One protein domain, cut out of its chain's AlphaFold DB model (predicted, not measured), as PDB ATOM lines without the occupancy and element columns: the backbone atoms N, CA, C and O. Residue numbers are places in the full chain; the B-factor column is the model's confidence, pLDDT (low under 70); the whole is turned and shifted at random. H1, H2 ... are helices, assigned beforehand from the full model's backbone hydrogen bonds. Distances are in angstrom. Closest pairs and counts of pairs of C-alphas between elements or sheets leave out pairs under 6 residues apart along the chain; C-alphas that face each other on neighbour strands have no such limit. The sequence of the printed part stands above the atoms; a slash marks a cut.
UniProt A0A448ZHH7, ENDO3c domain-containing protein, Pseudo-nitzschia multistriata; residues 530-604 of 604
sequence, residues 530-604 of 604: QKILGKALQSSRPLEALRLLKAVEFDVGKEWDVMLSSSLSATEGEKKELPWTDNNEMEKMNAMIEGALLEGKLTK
ATOM      1  N   GLN A 530     -38.209 120.845  38.372       89.31
ATOM      2  CA  GLN A 530     -36.846 120.724  38.885       89.31
ATOM      3  C   GLN A 530     -35.811 120.898  37.764       89.31
ATOM      4  O   GLN A 530     -34.830 121.611  37.953       89.31
ATOM      5  N   LYS A 531     -36.044 120.324  36.574       90.19
ATOM      6  CA  LYS A 531     -35.101 120.432  35.451       90.19
ATOM      7  C   LYS A 531     -34.936 121.875  34.991       90.19
ATOM      8  O   LYS A 531     -33.809 122.340  34.900       90.19
ATOM      9  N   ILE A 532     -36.029 122.606  34.747       93.88
ATOM     10  CA  ILE A 532     -35.931 124.000  34.277       93.88
ATOM     11  C   ILE A 532     -35.317 124.934  35.335       93.88
ATOM     12  O   ILE A 532     -34.612 125.874  34.974       93.88
ATOM     13  N   LEU A 533     -35.499 124.646  36.631       93.44
ATOM     14  CA  LEU A 533     -34.773 125.329  37.707       93.44
ATOM     15  C   LEU A 533     -33.267 125.010  37.669       93.44
ATOM     16  O   LEU A 533     -32.454 125.923  37.769       93.44
ATOM     17  N   GLY A 534     -32.888 123.747  37.449       92.00
ATOM     18  CA  GLY A 534     -31.491 123.348  37.250       92.00
ATOM     19  C   GLY A 534     -30.845 124.036  36.042       92.00
ATOM     20  O   GLY A 534     -29.800 124.667  36.191       92.00
ATOM     21  N   LYS A 535     -31.514 124.022  34.878       93.06
ATOM     22  CA  LYS A 535     -31.081 124.757  33.674       93.06
ATOM     23  C   LYS A 535     -30.917 126.256  33.953       93.06
ATOM     24  O   LYS A 535     -29.949 126.855  33.499       93.06
ATOM     25  N   ALA A 536     -31.824 126.866  34.722       93.88
ATOM     26  CA  ALA A 536     -31.728 128.277  35.102       93.88
ATOM     27  C   ALA A 536     -30.478 128.576  35.943       93.88
ATOM     28  O   ALA A 536     -29.771 129.538  35.648       93.88
ATOM     29  N   LEU A 537     -30.167 127.735  36.933       92.44
ATOM     30  CA  LEU A 537     -28.982 127.878  37.789       92.44
ATOM     31  C   LEU A 537     -27.661 127.628  37.043       92.44
ATOM     32  O   LEU A 537     -26.644 128.210  37.410       92.44
ATOM     33  N   GLN A 538     -27.681 126.793  36.002       91.12
ATOM     34  CA  GLN A 538     -26.523 126.474  35.156       91.12
ATOM     35  C   GLN A 538     -26.372 127.383  33.919       91.12
ATOM     36  O   GLN A 538     -25.382 127.266  33.199       91.12
ATOM     37  N   SER A 539     -27.339 128.267  33.649       93.75
ATOM     38  CA  SER A 539     -27.309 129.179  32.495       93.75
ATOM     39  C   SER A 539     -26.226 130.256  32.610       93.75
ATOM     40  O   SER A 539     -25.762 130.585  33.700       93.75
ATOM     41  N   SER A 540     -25.878 130.881  31.484       93.00
ATOM     42  CA  SER A 540     -24.919 131.989  31.397       93.00
ATOM     43  C   SER A 540     -25.266 133.201  32.276       93.00
ATOM     44  O   SER A 540     -24.381 133.978  32.641       93.00
ATOM     45  N   ARG A 541     -26.552 133.390  32.611       92.31
ATOM     46  CA  ARG A 541     -27.088 134.547  33.351       92.31
ATOM     47  C   ARG A 541     -28.096 134.077  34.416       92.31
ATOM     48  O   ARG A 541     -29.287 134.386  34.315       92.31
ATOM     49  N   PRO A 542     -27.656 133.355  35.465       92.19
ATOM     50  CA  PRO A 542     -28.559 132.593  36.330       92.19
ATOM     51  C   PRO A 542     -29.535 133.480  37.110       92.19
ATOM     52  O   PRO A 542     -30.720 133.167  37.192       92.19
ATOM     53  N   LEU A 543     -29.096 134.648  37.594       90.75
ATOM     54  CA  LEU A 543     -29.985 135.617  38.253       90.75
ATOM     55  C   LEU A 543     -31.113 136.101  37.326       90.75
ATOM     56  O   LEU A 543     -32.237 136.307  37.777       90.75
ATOM     57  N   GLU A 544     -30.853 136.249  36.026       91.69
ATOM     58  CA  GLU A 544     -31.876 136.641  35.052       91.69
ATOM     59  C   GLU A 544     -32.801 135.477  34.697       91.69
ATOM     60  O   GLU A 544     -34.006 135.690  34.567       91.69
ATOM     61  N   ALA A 545     -32.295 134.242  34.657       94.12
ATOM     62  CA  ALA A 545     -33.125 133.051  34.480       94.12
ATOM     63  C   ALA A 545     -34.075 132.842  35.675       94.12
ATOM     64  O   ALA A 545     -35.263 132.571  35.490       94.12
ATOM     65  N   LEU A 546     -33.600 133.071  36.905       93.75
ATOM     66  CA  LEU A 546     -34.435 133.059  38.109       93.75
ATOM     67  C   LEU A 546     -35.466 134.203  38.117       93.75
ATOM     68  O   LEU A 546     -36.625 133.975  38.473       93.75
ATOM     69  N   ARG A 547     -35.098 135.419  37.677       92.00
ATOM     70  CA  ARG A 547     -36.047 136.539  37.497       92.00
ATOM     71  C   ARG A 547     -37.103 136.228  36.425       92.00
ATOM     72  O   ARG A 547     -38.277 136.510  36.651       92.00
ATOM     73  N   LEU A 548     -36.722 135.602  35.309       94.06
ATOM     74  CA  LEU A 548     -37.625 135.159  34.240       94.06
ATOM     75  C   LEU A 548     -38.620 134.100  34.740       94.06
ATOM     76  O   LEU A 548     -39.828 134.244  34.540       94.06
ATOM     77  N   LEU A 549     -38.137 133.071  35.444       94.44
ATOM     78  CA  LEU A 549     -38.987 132.063  36.084       94.44
ATOM     79  C   LEU A 549     -39.980 132.720  37.061       94.44
ATOM     80  O   LEU A 549     -41.189 132.491  36.982       94.44
ATOM     81  N   LYS A 550     -39.498 133.620  37.923       92.44
ATOM     82  CA  LYS A 550     -40.327 134.385  38.866       92.44
ATOM     83  C   LYS A 550     -41.379 135.252  38.158       92.44
ATOM     84  O   LYS A 550     -42.523 135.297  38.608       92.44
ATOM     85  N   ALA A 551     -41.039 135.876  37.025       91.94
ATOM     86  CA  ALA A 551     -41.968 136.664  36.213       91.94
ATOM     87  C   ALA A 551     -43.102 135.816  35.610       91.94
ATOM     88  O   ALA A 551     -44.243 136.269  35.557       91.94
ATOM     89  N   VAL A 552     -42.844 134.558  35.226       93.06
ATOM     90  CA  VAL A 552     -43.892 133.651  34.710       93.06
ATOM     91  C   VAL A 552     -44.733 132.969  35.808       93.06
ATOM     92  O   VAL A 552     -45.591 132.140  35.488       93.06
ATOM     93  N   GLU A 553     -44.578 133.378  37.074       91.25
ATOM     94  CA  GLU A 553     -45.165 132.790  38.297       91.25
ATOM     95  C   GLU A 553     -44.647 131.374  38.633       91.25
ATOM     96  O   GLU A 553     -45.393 130.525  39.126       91.25
ATOM     97  N   PHE A 554     -43.368 131.097  38.371       92.69
ATOM     98  CA  PHE A 554     -42.693 129.915  38.910       92.69
ATOM     99  C   PHE A 554     -42.227 130.172  40.355       92.69
ATOM    100  O   PHE A 554     -41.632 131.208  40.658       92.69
ATOM    101  N   ASP A 555     -42.489 129.219  41.250       91.88
ATOM    102  CA  ASP A 555     -42.185 129.321  42.682       91.88
ATOM    103  C   ASP A 555     -40.768 128.800  42.974       91.88
ATOM    104  O   ASP A 555     -40.578 127.677  43.439       91.88
ATOM    105  N   VAL A 556     -39.766 129.616  42.629       91.50
ATOM    106  CA  VAL A 556     -38.334 129.257  42.697       91.50
ATOM    107  C   VAL A 556     -37.941 128.661  44.053       91.50
ATOM    108  O   VAL A 556     -37.284 127.628  44.081       91.50
ATOM    109  N   GLY A 557     -38.357 129.283  45.164       89.69
ATOM    110  CA  GLY A 557     -37.978 128.836  46.509       89.69
ATOM    111  C   GLY A 557     -38.567 127.469  46.852       89.69
ATOM    112  O   GLY A 557     -37.840 126.556  47.221       89.69
ATOM    113  N   LYS A 558     -39.870 127.282  46.628       91.31
ATOM    114  CA  LYS A 558     -40.534 126.010  46.927       91.31
ATOM    115  C   LYS A 558     -40.013 124.852  46.069       91.31
ATOM    116  O   LYS A 558     -39.882 123.731  46.554       91.31
ATOM    117  N   GLU A 559     -39.760 125.085  44.782       92.12
ATOM    118  CA  GLU A 559     -39.240 124.036  43.895       92.12
ATOM    119  C   GLU A 559     -37.750 123.739  44.183       92.12
ATOM    120  O   GLU A 559     -37.304 122.612  43.963       92.12
ATOM    121  N   TRP A 560     -37.007 124.693  44.764       91.06
ATOM    122  CA  TRP A 560     -35.670 124.477  45.338       91.06
ATOM    123  C   TRP A 560     -35.716 123.635  46.620       91.06
ATOM    124  O   TRP A 560     -35.001 122.641  46.701       91.06
ATOM    125  N   ASP A 561     -36.625 123.922  47.562       90.19
ATOM    126  CA  ASP A 561     -36.838 123.089  48.762       90.19
ATOM    127  C   ASP A 561     -37.158 121.627  48.385       90.19
ATOM    128  O   ASP A 561     -36.668 120.672  49.000       90.19
ATOM    129  N   VAL A 562     -37.960 121.431  47.330       90.19
ATOM    130  CA  VAL A 562     -38.269 120.109  46.757       90.19
ATOM    131  C   VAL A 562     -37.031 119.455  46.132       90.19
ATOM    132  O   VAL A 562     -36.838 118.250  46.292       90.19
ATOM    133  N   MET A 563     -36.171 120.214  45.448       87.75
ATOM    134  CA  MET A 563     -34.921 119.705  44.872       87.75
ATOM    135  C   MET A 563     -33.913 119.295  45.960       87.75
ATOM    136  O   MET A 563     -33.381 118.184  45.909       87.75
ATOM    137  N   LEU A 564     -33.710 120.133  46.982       86.94
ATOM    138  CA  LEU A 564     -32.851 119.838  48.133       86.94
ATOM    139  C   LEU A 564     -33.336 118.596  48.889       86.94
ATOM    140  O   LEU A 564     -32.563 117.663  49.100       86.94
ATOM    141  N   SER A 565     -34.623 118.524  49.240       86.19
ATOM    142  CA  SER A 565     -35.179 117.359  49.949       86.19
ATOM    143  C   SER A 565     -35.145 116.068  49.114       86.19
ATOM    144  O   SER A 565     -34.882 114.993  49.661       86.19
ATOM    145  N   SER A 566     -35.303 116.161  47.789       83.25
ATOM    146  CA  SER A 566     -35.088 115.026  46.879       83.25
ATOM    147  C   SER A 566     -33.621 114.572  46.875       83.25
ATOM    148  O   SER A 566     -33.354 113.379  46.969       83.25
ATOM    149  N   SER A 567     -32.653 115.494  46.862       82.00
ATOM    150  CA  SER A 567     -31.213 115.166  46.839       82.00
ATOM    151  C   SER A 567     -30.729 114.342  48.046       82.00
ATOM    152  O   SER A 567     -29.849 113.489  47.906       82.00
ATOM    153  N   LEU A 568     -31.350 114.542  49.214       78.56
ATOM    154  CA  LEU A 568     -31.065 113.802  50.450       78.56
ATOM    155  C   LEU A 568     -31.536 112.340  50.394       78.56
ATOM    156  O   LEU A 568     -30.968 111.488  51.075       78.56
ATOM    157  N   SER A 569     -32.558 112.050  49.583       74.75
ATOM    158  CA  SER A 569     -33.145 110.712  49.404       74.75
ATOM    159  C   SER A 569     -32.748 110.037  48.085       74.75
ATOM    160  O   SER A 569     -32.964 108.836  47.928       74.75
ATOM    161  N   ALA A 570     -32.142 110.789  47.165       74.94
ATOM    162  CA  ALA A 570     -31.759 110.347  45.833       74.94
ATOM    163  C   ALA A 570     -30.733 109.203  45.851       74.94
ATOM    164  O   ALA A 570     -29.737 109.224  46.587       74.94
ATOM    165  N   THR A 571     -30.938 108.231  44.966       76.69
ATOM    166  CA  THR A 571     -29.955 107.188  44.665       76.69
ATOM    167  C   THR A 571     -28.733 107.763  43.942       76.69
ATOM    168  O   THR A 571     -28.746 108.863  43.391       76.69
ATOM    169  N   GLU A 572     -27.648 106.992  43.898       66.31
ATOM    170  CA  GLU A 572     -26.380 107.377  43.257       66.31
ATOM    171  C   GLU A 572     -26.486 107.588  41.727       66.31
ATOM    172  O   GLU A 572     -25.610 108.199  41.111       66.31
ATOM    173  N   GLY A 573     -27.579 107.122  41.108       62.62
ATOM    174  CA  GLY A 573     -27.954 107.472  39.736       62.62
ATOM    175  C   GLY A 573     -28.644 108.836  39.651       62.62
ATOM    176  O   GLY A 573     -28.200 109.699  38.901       62.62
ATOM    177  N   GLU A 574     -29.686 109.051  40.458       65.56
ATOM    178  CA  GLU A 574     -30.485 110.290  40.483       65.56
ATOM    179  C   GLU A 574     -29.664 111.511  40.921       65.56
ATOM    180  O   GLU A 574     -29.877 112.615  40.424       65.56
ATOM    181  N   LYS A 575     -28.648 111.320  41.776       65.81
ATOM    182  CA  LYS A 575     -27.695 112.380  42.155       65.81
ATOM    183  C   LYS A 575     -26.919 112.975  40.973       65.81
ATOM    184  O   LYS A 575     -26.379 114.065  41.116       65.81
ATOM    185  N   LYS A 576     -26.887 112.313  39.810       61.34
ATOM    186  CA  LYS A 576     -26.268 112.832  38.574       61.34
ATOM    187  C   LYS A 576     -27.199 113.719  37.742       61.34
ATOM    188  O   LYS A 576     -26.741 114.297  36.763       61.34
ATOM    189  N   GLU A 577     -28.477 113.826  38.111       70.62
ATOM    190  CA  GLU A 577     -29.441 114.764  37.511       70.62
ATOM    191  C   GLU A 577     -29.606 116.053  38.344       70.62
ATOM    192  O   GLU A 577     -30.382 116.939  37.977       70.62
ATOM    193  N   LEU A 578     -28.878 116.182  39.461       80.38
ATOM    194  CA  LEU A 578     -28.812 117.413  40.253       80.38
ATOM    195  C   LEU A 578     -27.952 118.472  39.538       80.38
ATOM    196  O   LEU A 578     -26.977 118.117  38.874       80.38
ATOM    197  N   PRO A 579     -28.259 119.776  39.683       81.56
ATOM    198  CA  PRO A 579     -27.508 120.821  38.994       81.56
ATOM    199  C   PRO A 579     -26.138 121.145  39.624       81.56
ATOM    200  O   PRO A 579     -25.374 121.894  39.016       81.56
ATOM    201  N   TRP A 580     -25.815 120.588  40.796       84.25
ATOM    202  CA  TRP A 580     -24.528 120.736  41.487       84.25
ATOM    203  C   TRP A 580     -23.808 119.387  41.630       84.25
ATOM    204  O   TRP A 580     -24.447 118.337  41.713       84.25
ATOM    205  N   THR A 581     -22.478 119.422  41.711       81.81
ATOM    206  CA  THR A 581     -21.623 118.242  41.926       81.81
ATOM    207  C   THR A 581     -21.094 118.130  43.357       81.81
ATOM    208  O   THR A 581     -20.891 117.016  43.840       81.81
ATOM    209  N   ASP A 582     -20.927 119.255  44.062       84.25
ATOM    210  CA  ASP A 582     -20.501 119.306  45.464       84.25
ATOM    211  C   ASP A 582     -21.350 120.273  46.320       84.25
ATOM    212  O   ASP A 582     -22.249 120.966  45.831       84.25
ATOM    213  N   ASN A 583     -21.075 120.314  47.628       85.25
ATOM    214  CA  ASN A 583     -21.791 121.196  48.553       85.25
ATOM    215  C   ASN A 583     -21.471 122.687  48.331       85.25
ATOM    216  O   ASN A 583     -22.325 123.527  48.592       85.25
ATOM    217  N   ASN A 584     -20.280 123.031  47.823       87.12
ATOM    218  CA  ASN A 584     -19.879 124.419  47.579       87.12
ATOM    219  C   ASN A 584     -20.653 125.018  46.391       87.12
ATOM    220  O   ASN A 584     -20.975 126.204  46.379       87.12
ATOM    221  N   GLU A 585     -20.931 124.216  45.364       86.12
ATOM    222  CA  GLU A 585     -21.811 124.569  44.249       86.12
ATOM    223  C   GLU A 585     -23.266 124.709  44.706       86.12
ATOM    224  O   GLU A 585     -23.916 125.695  44.358       86.12
ATOM    225  N   MET A 586     -23.749 123.794  45.553       86.50
ATOM    226  CA  MET A 586     -25.081 123.875  46.161       86.50
ATOM    227  C   MET A 586     -25.256 125.155  47.000       86.50
ATOM    228  O   MET A 586     -26.236 125.875  46.814       86.50
ATOM    229  N   GLU A 587     -24.282 125.508  47.846       87.62
ATOM    230  CA  GLU A 587     -24.302 126.744  48.644       87.62
ATOM    231  C   GLU A 587     -24.281 128.010  47.768       87.62
ATOM    232  O   GLU A 587     -25.047 128.945  48.018       87.62
ATOM    233  N   LYS A 588     -23.482 128.033  46.687       88.44
ATOM    234  CA  LYS A 588     -23.498 129.133  45.701       88.44
ATOM    235  C   LYS A 588     -24.868 129.273  45.034       88.44
ATOM    236  O   LYS A 588     -25.367 130.391  44.906       88.44
ATOM    237  N   MET A 589     -25.489 128.164  44.623       89.56
ATOM    238  CA  MET A 589     -26.829 128.171  44.022       89.56
ATOM    239  C   MET A 589     -27.895 128.641  45.017       89.56
ATOM    240  O   MET A 589     -28.745 129.456  44.657       89.56
ATOM    241  N   ASN A 590     -27.805 128.216  46.280       89.38
ATOM    242  CA  ASN A 590     -28.687 128.692  47.340       89.38
ATOM    243  C   ASN A 590     -28.560 130.215  47.538       89.38
ATOM    244  O   ASN A 590     -29.569 130.917  47.541       89.38
ATOM    245  N   ALA A 591     -27.336 130.752  47.585       87.75
ATOM    246  CA  ALA A 591     -27.097 132.194  47.686       87.75
ATOM    247  C   ALA A 591     -27.647 132.988  46.477       87.75
ATOM    248  O   ALA A 591     -28.204 134.075  46.651       87.75
ATOM    249  N   MET A 592     -27.557 132.448  45.252       88.50
ATOM    250  CA  MET A 592     -28.186 133.055  44.065       88.50
ATOM    251  C   MET A 592     -29.718 133.087  44.173       88.50
ATOM    252  O   MET A 592     -30.344 134.084  43.801       88.50
ATOM    253  N   ILE A 593     -30.324 132.017  44.697       88.12
ATOM    254  CA  ILE A 593     -31.772 131.921  44.907       88.12
ATOM    255  C   ILE A 593     -32.227 132.886  45.999       88.12
ATOM    256  O   ILE A 593     -33.182 133.631  45.778       88.12
ATOM    257  N   GLU A 594     -31.536 132.946  47.136       86.94
ATOM    258  CA  GLU A 594     -31.823 133.908  48.202       86.94
ATOM    259  C   GLU A 594     -31.728 135.352  47.695       86.94
ATOM    260  O   GLU A 594     -32.659 136.132  47.913       86.94
ATOM    261  N   GLY A 595     -30.692 135.688  46.917       84.31
ATOM    262  CA  GLY A 595     -30.567 136.983  46.243       84.31
ATOM    263  C   GLY A 595     -31.762 137.295  45.332       84.31
ATOM    264  O   GLY A 595     -32.444 138.306  45.522       84.31
ATOM    265  N   ALA A 596     -32.095 136.400  44.398       82.69
ATOM    266  CA  ALA A 596     -33.232 136.570  43.488       82.69
ATOM    267  C   ALA A 596     -34.595 136.612  44.219       82.69
ATOM    268  O   ALA A 596     -35.550 137.254  43.757       82.69
ATOM    269  N   LEU A 597     -34.717 135.953  45.377       81.06
ATOM    270  CA  LEU A 597     -35.883 136.033  46.256       81.06
ATOM    271  C   LEU A 597     -35.974 137.400  46.952       81.06
ATOM    272  O   LEU A 597     -37.055 137.996  46.915       81.06
ATOM    273  N   LEU A 598     -34.863 137.901  47.507       77.00
ATOM    274  CA  LEU A 598     -34.744 139.182  48.214       77.00
ATOM    275  C   LEU A 598     -34.955 140.399  47.304       77.00
ATOM    276  O   LEU A 598     -35.733 141.279  47.669       77.00
ATOM    277  N   GLU A 599     -34.364 140.434  46.104       66.88
ATOM    278  CA  GLU A 599     -34.579 141.521  45.131       66.88
ATOM    279  C   GLU A 599     -36.075 141.760  44.881       66.88
ATOM    280  O   GLU A 599     -36.581 142.870  45.015       66.88
ATOM    281  N   GLY A 600     -36.827 140.686  44.622       56.34
ATOM    282  CA  GLY A 600     -38.273 140.761  44.391       56.34
ATOM    283  C   GLY A 600     -39.134 140.998  45.643       56.34
ATOM    284  O   GLY A 600     -40.358 140.883  45.543       56.34
ATOM    285  N   LYS A 601     -38.524 141.275  46.806       52.84
ATOM    286  CA  LYS A 601     -39.168 141.897  47.979       52.84
ATOM    287  C   LYS A 601     -38.872 143.400  48.078       52.84
ATOM    288  O   LYS A 601     -39.626 144.095  48.740       52.84
ATOM    289  N   LEU A 602     -37.803 143.887  47.442       41.00
ATOM    290  CA  LEU A 602     -37.432 145.309  47.372       41.00
ATOM    291  C   LEU A 602     -38.104 146.037  46.193       41.00
ATOM    292  O   LEU A 602     -38.225 147.256  46.213       41.00
ATOM    293  N   THR A 603     -38.561 145.301  45.173       43.50
ATOM    294  CA  THR A 603     -39.286 145.839  44.004       43.50
ATOM    295  C   THR A 603     -40.816 145.690  44.102       43.50
ATOM    296  O   THR A 603     -41.480 145.565  43.069       43.50
ATOM    297  N   LYS A 604     -41.380 145.605  45.313       35.06
ATOM    298  CA  LYS A 604     -42.820 145.433  45.583       35.06
ATOM    299  C   LYS A 604     -43.296 146.361  46.693       35.06
ATOM    300  O   LYS A 604     -44.456 146.807  46.567       35.06
TER     301      LYS A 604
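Overview. This is residues 530 to 604 of the 604 residues of the protein "ENDO3c domain-containing protein" of Pseudo-nitzschia multistriata (UniProt A0A448ZHH7). Long helix H5 and helix H3 run opposite ways along a rod, and the helical hairpin of H1 and H2 covers one side, H1 crossing H3 and H2 crossing H5. Short H4 lies near H3, in the turn back to H5. The 75 printed residues have five named helices, H1 to H5 in chain order, and no named strand: all helix, mostly crossed packing, compact, with radius of gyration of the C-alphas 12.3 A and spans of 41 by 20 by 16 A.

Arrangement. H5, residues 583 to 602, touches H2, residues 542 to 551, with residues 592 to 596 alone, at a steep tilt of 45 degrees; the closest C-alphas, of Leu 543 and Ala 596, are 6.2 A apart. H3, residues 556 to 569, only just touches H5, with 3 pairs of C-alphas within 8 A, the closest Gly 557 and Ile 593 at 7.1 A. H1, residues 530 to 538, touches H3, about perpendicular at 76 degrees, closest at C-alphas 530 and 563, 6.4 A. H4, residues 574 to 577, is apart from H5. O i to N i+4 pairs are within hydrogen-bond range throughout H1 and H2, 9 of 10 in H3 and 14 of 16 in H5; H4 is too short for one.

Along the chain. H5 spans 28.8 A, from C-alpha 583 at (-21.791, 121.196, 48.553) to C-alpha 602 at (-37.432, 145.309, 47.372); H3 spans 20.4 A.

Size, cuts and confidence. The printed part has no cut, and its four links are tight. Residues 572 to 576 and 599 to 604 have pLDDT under 70.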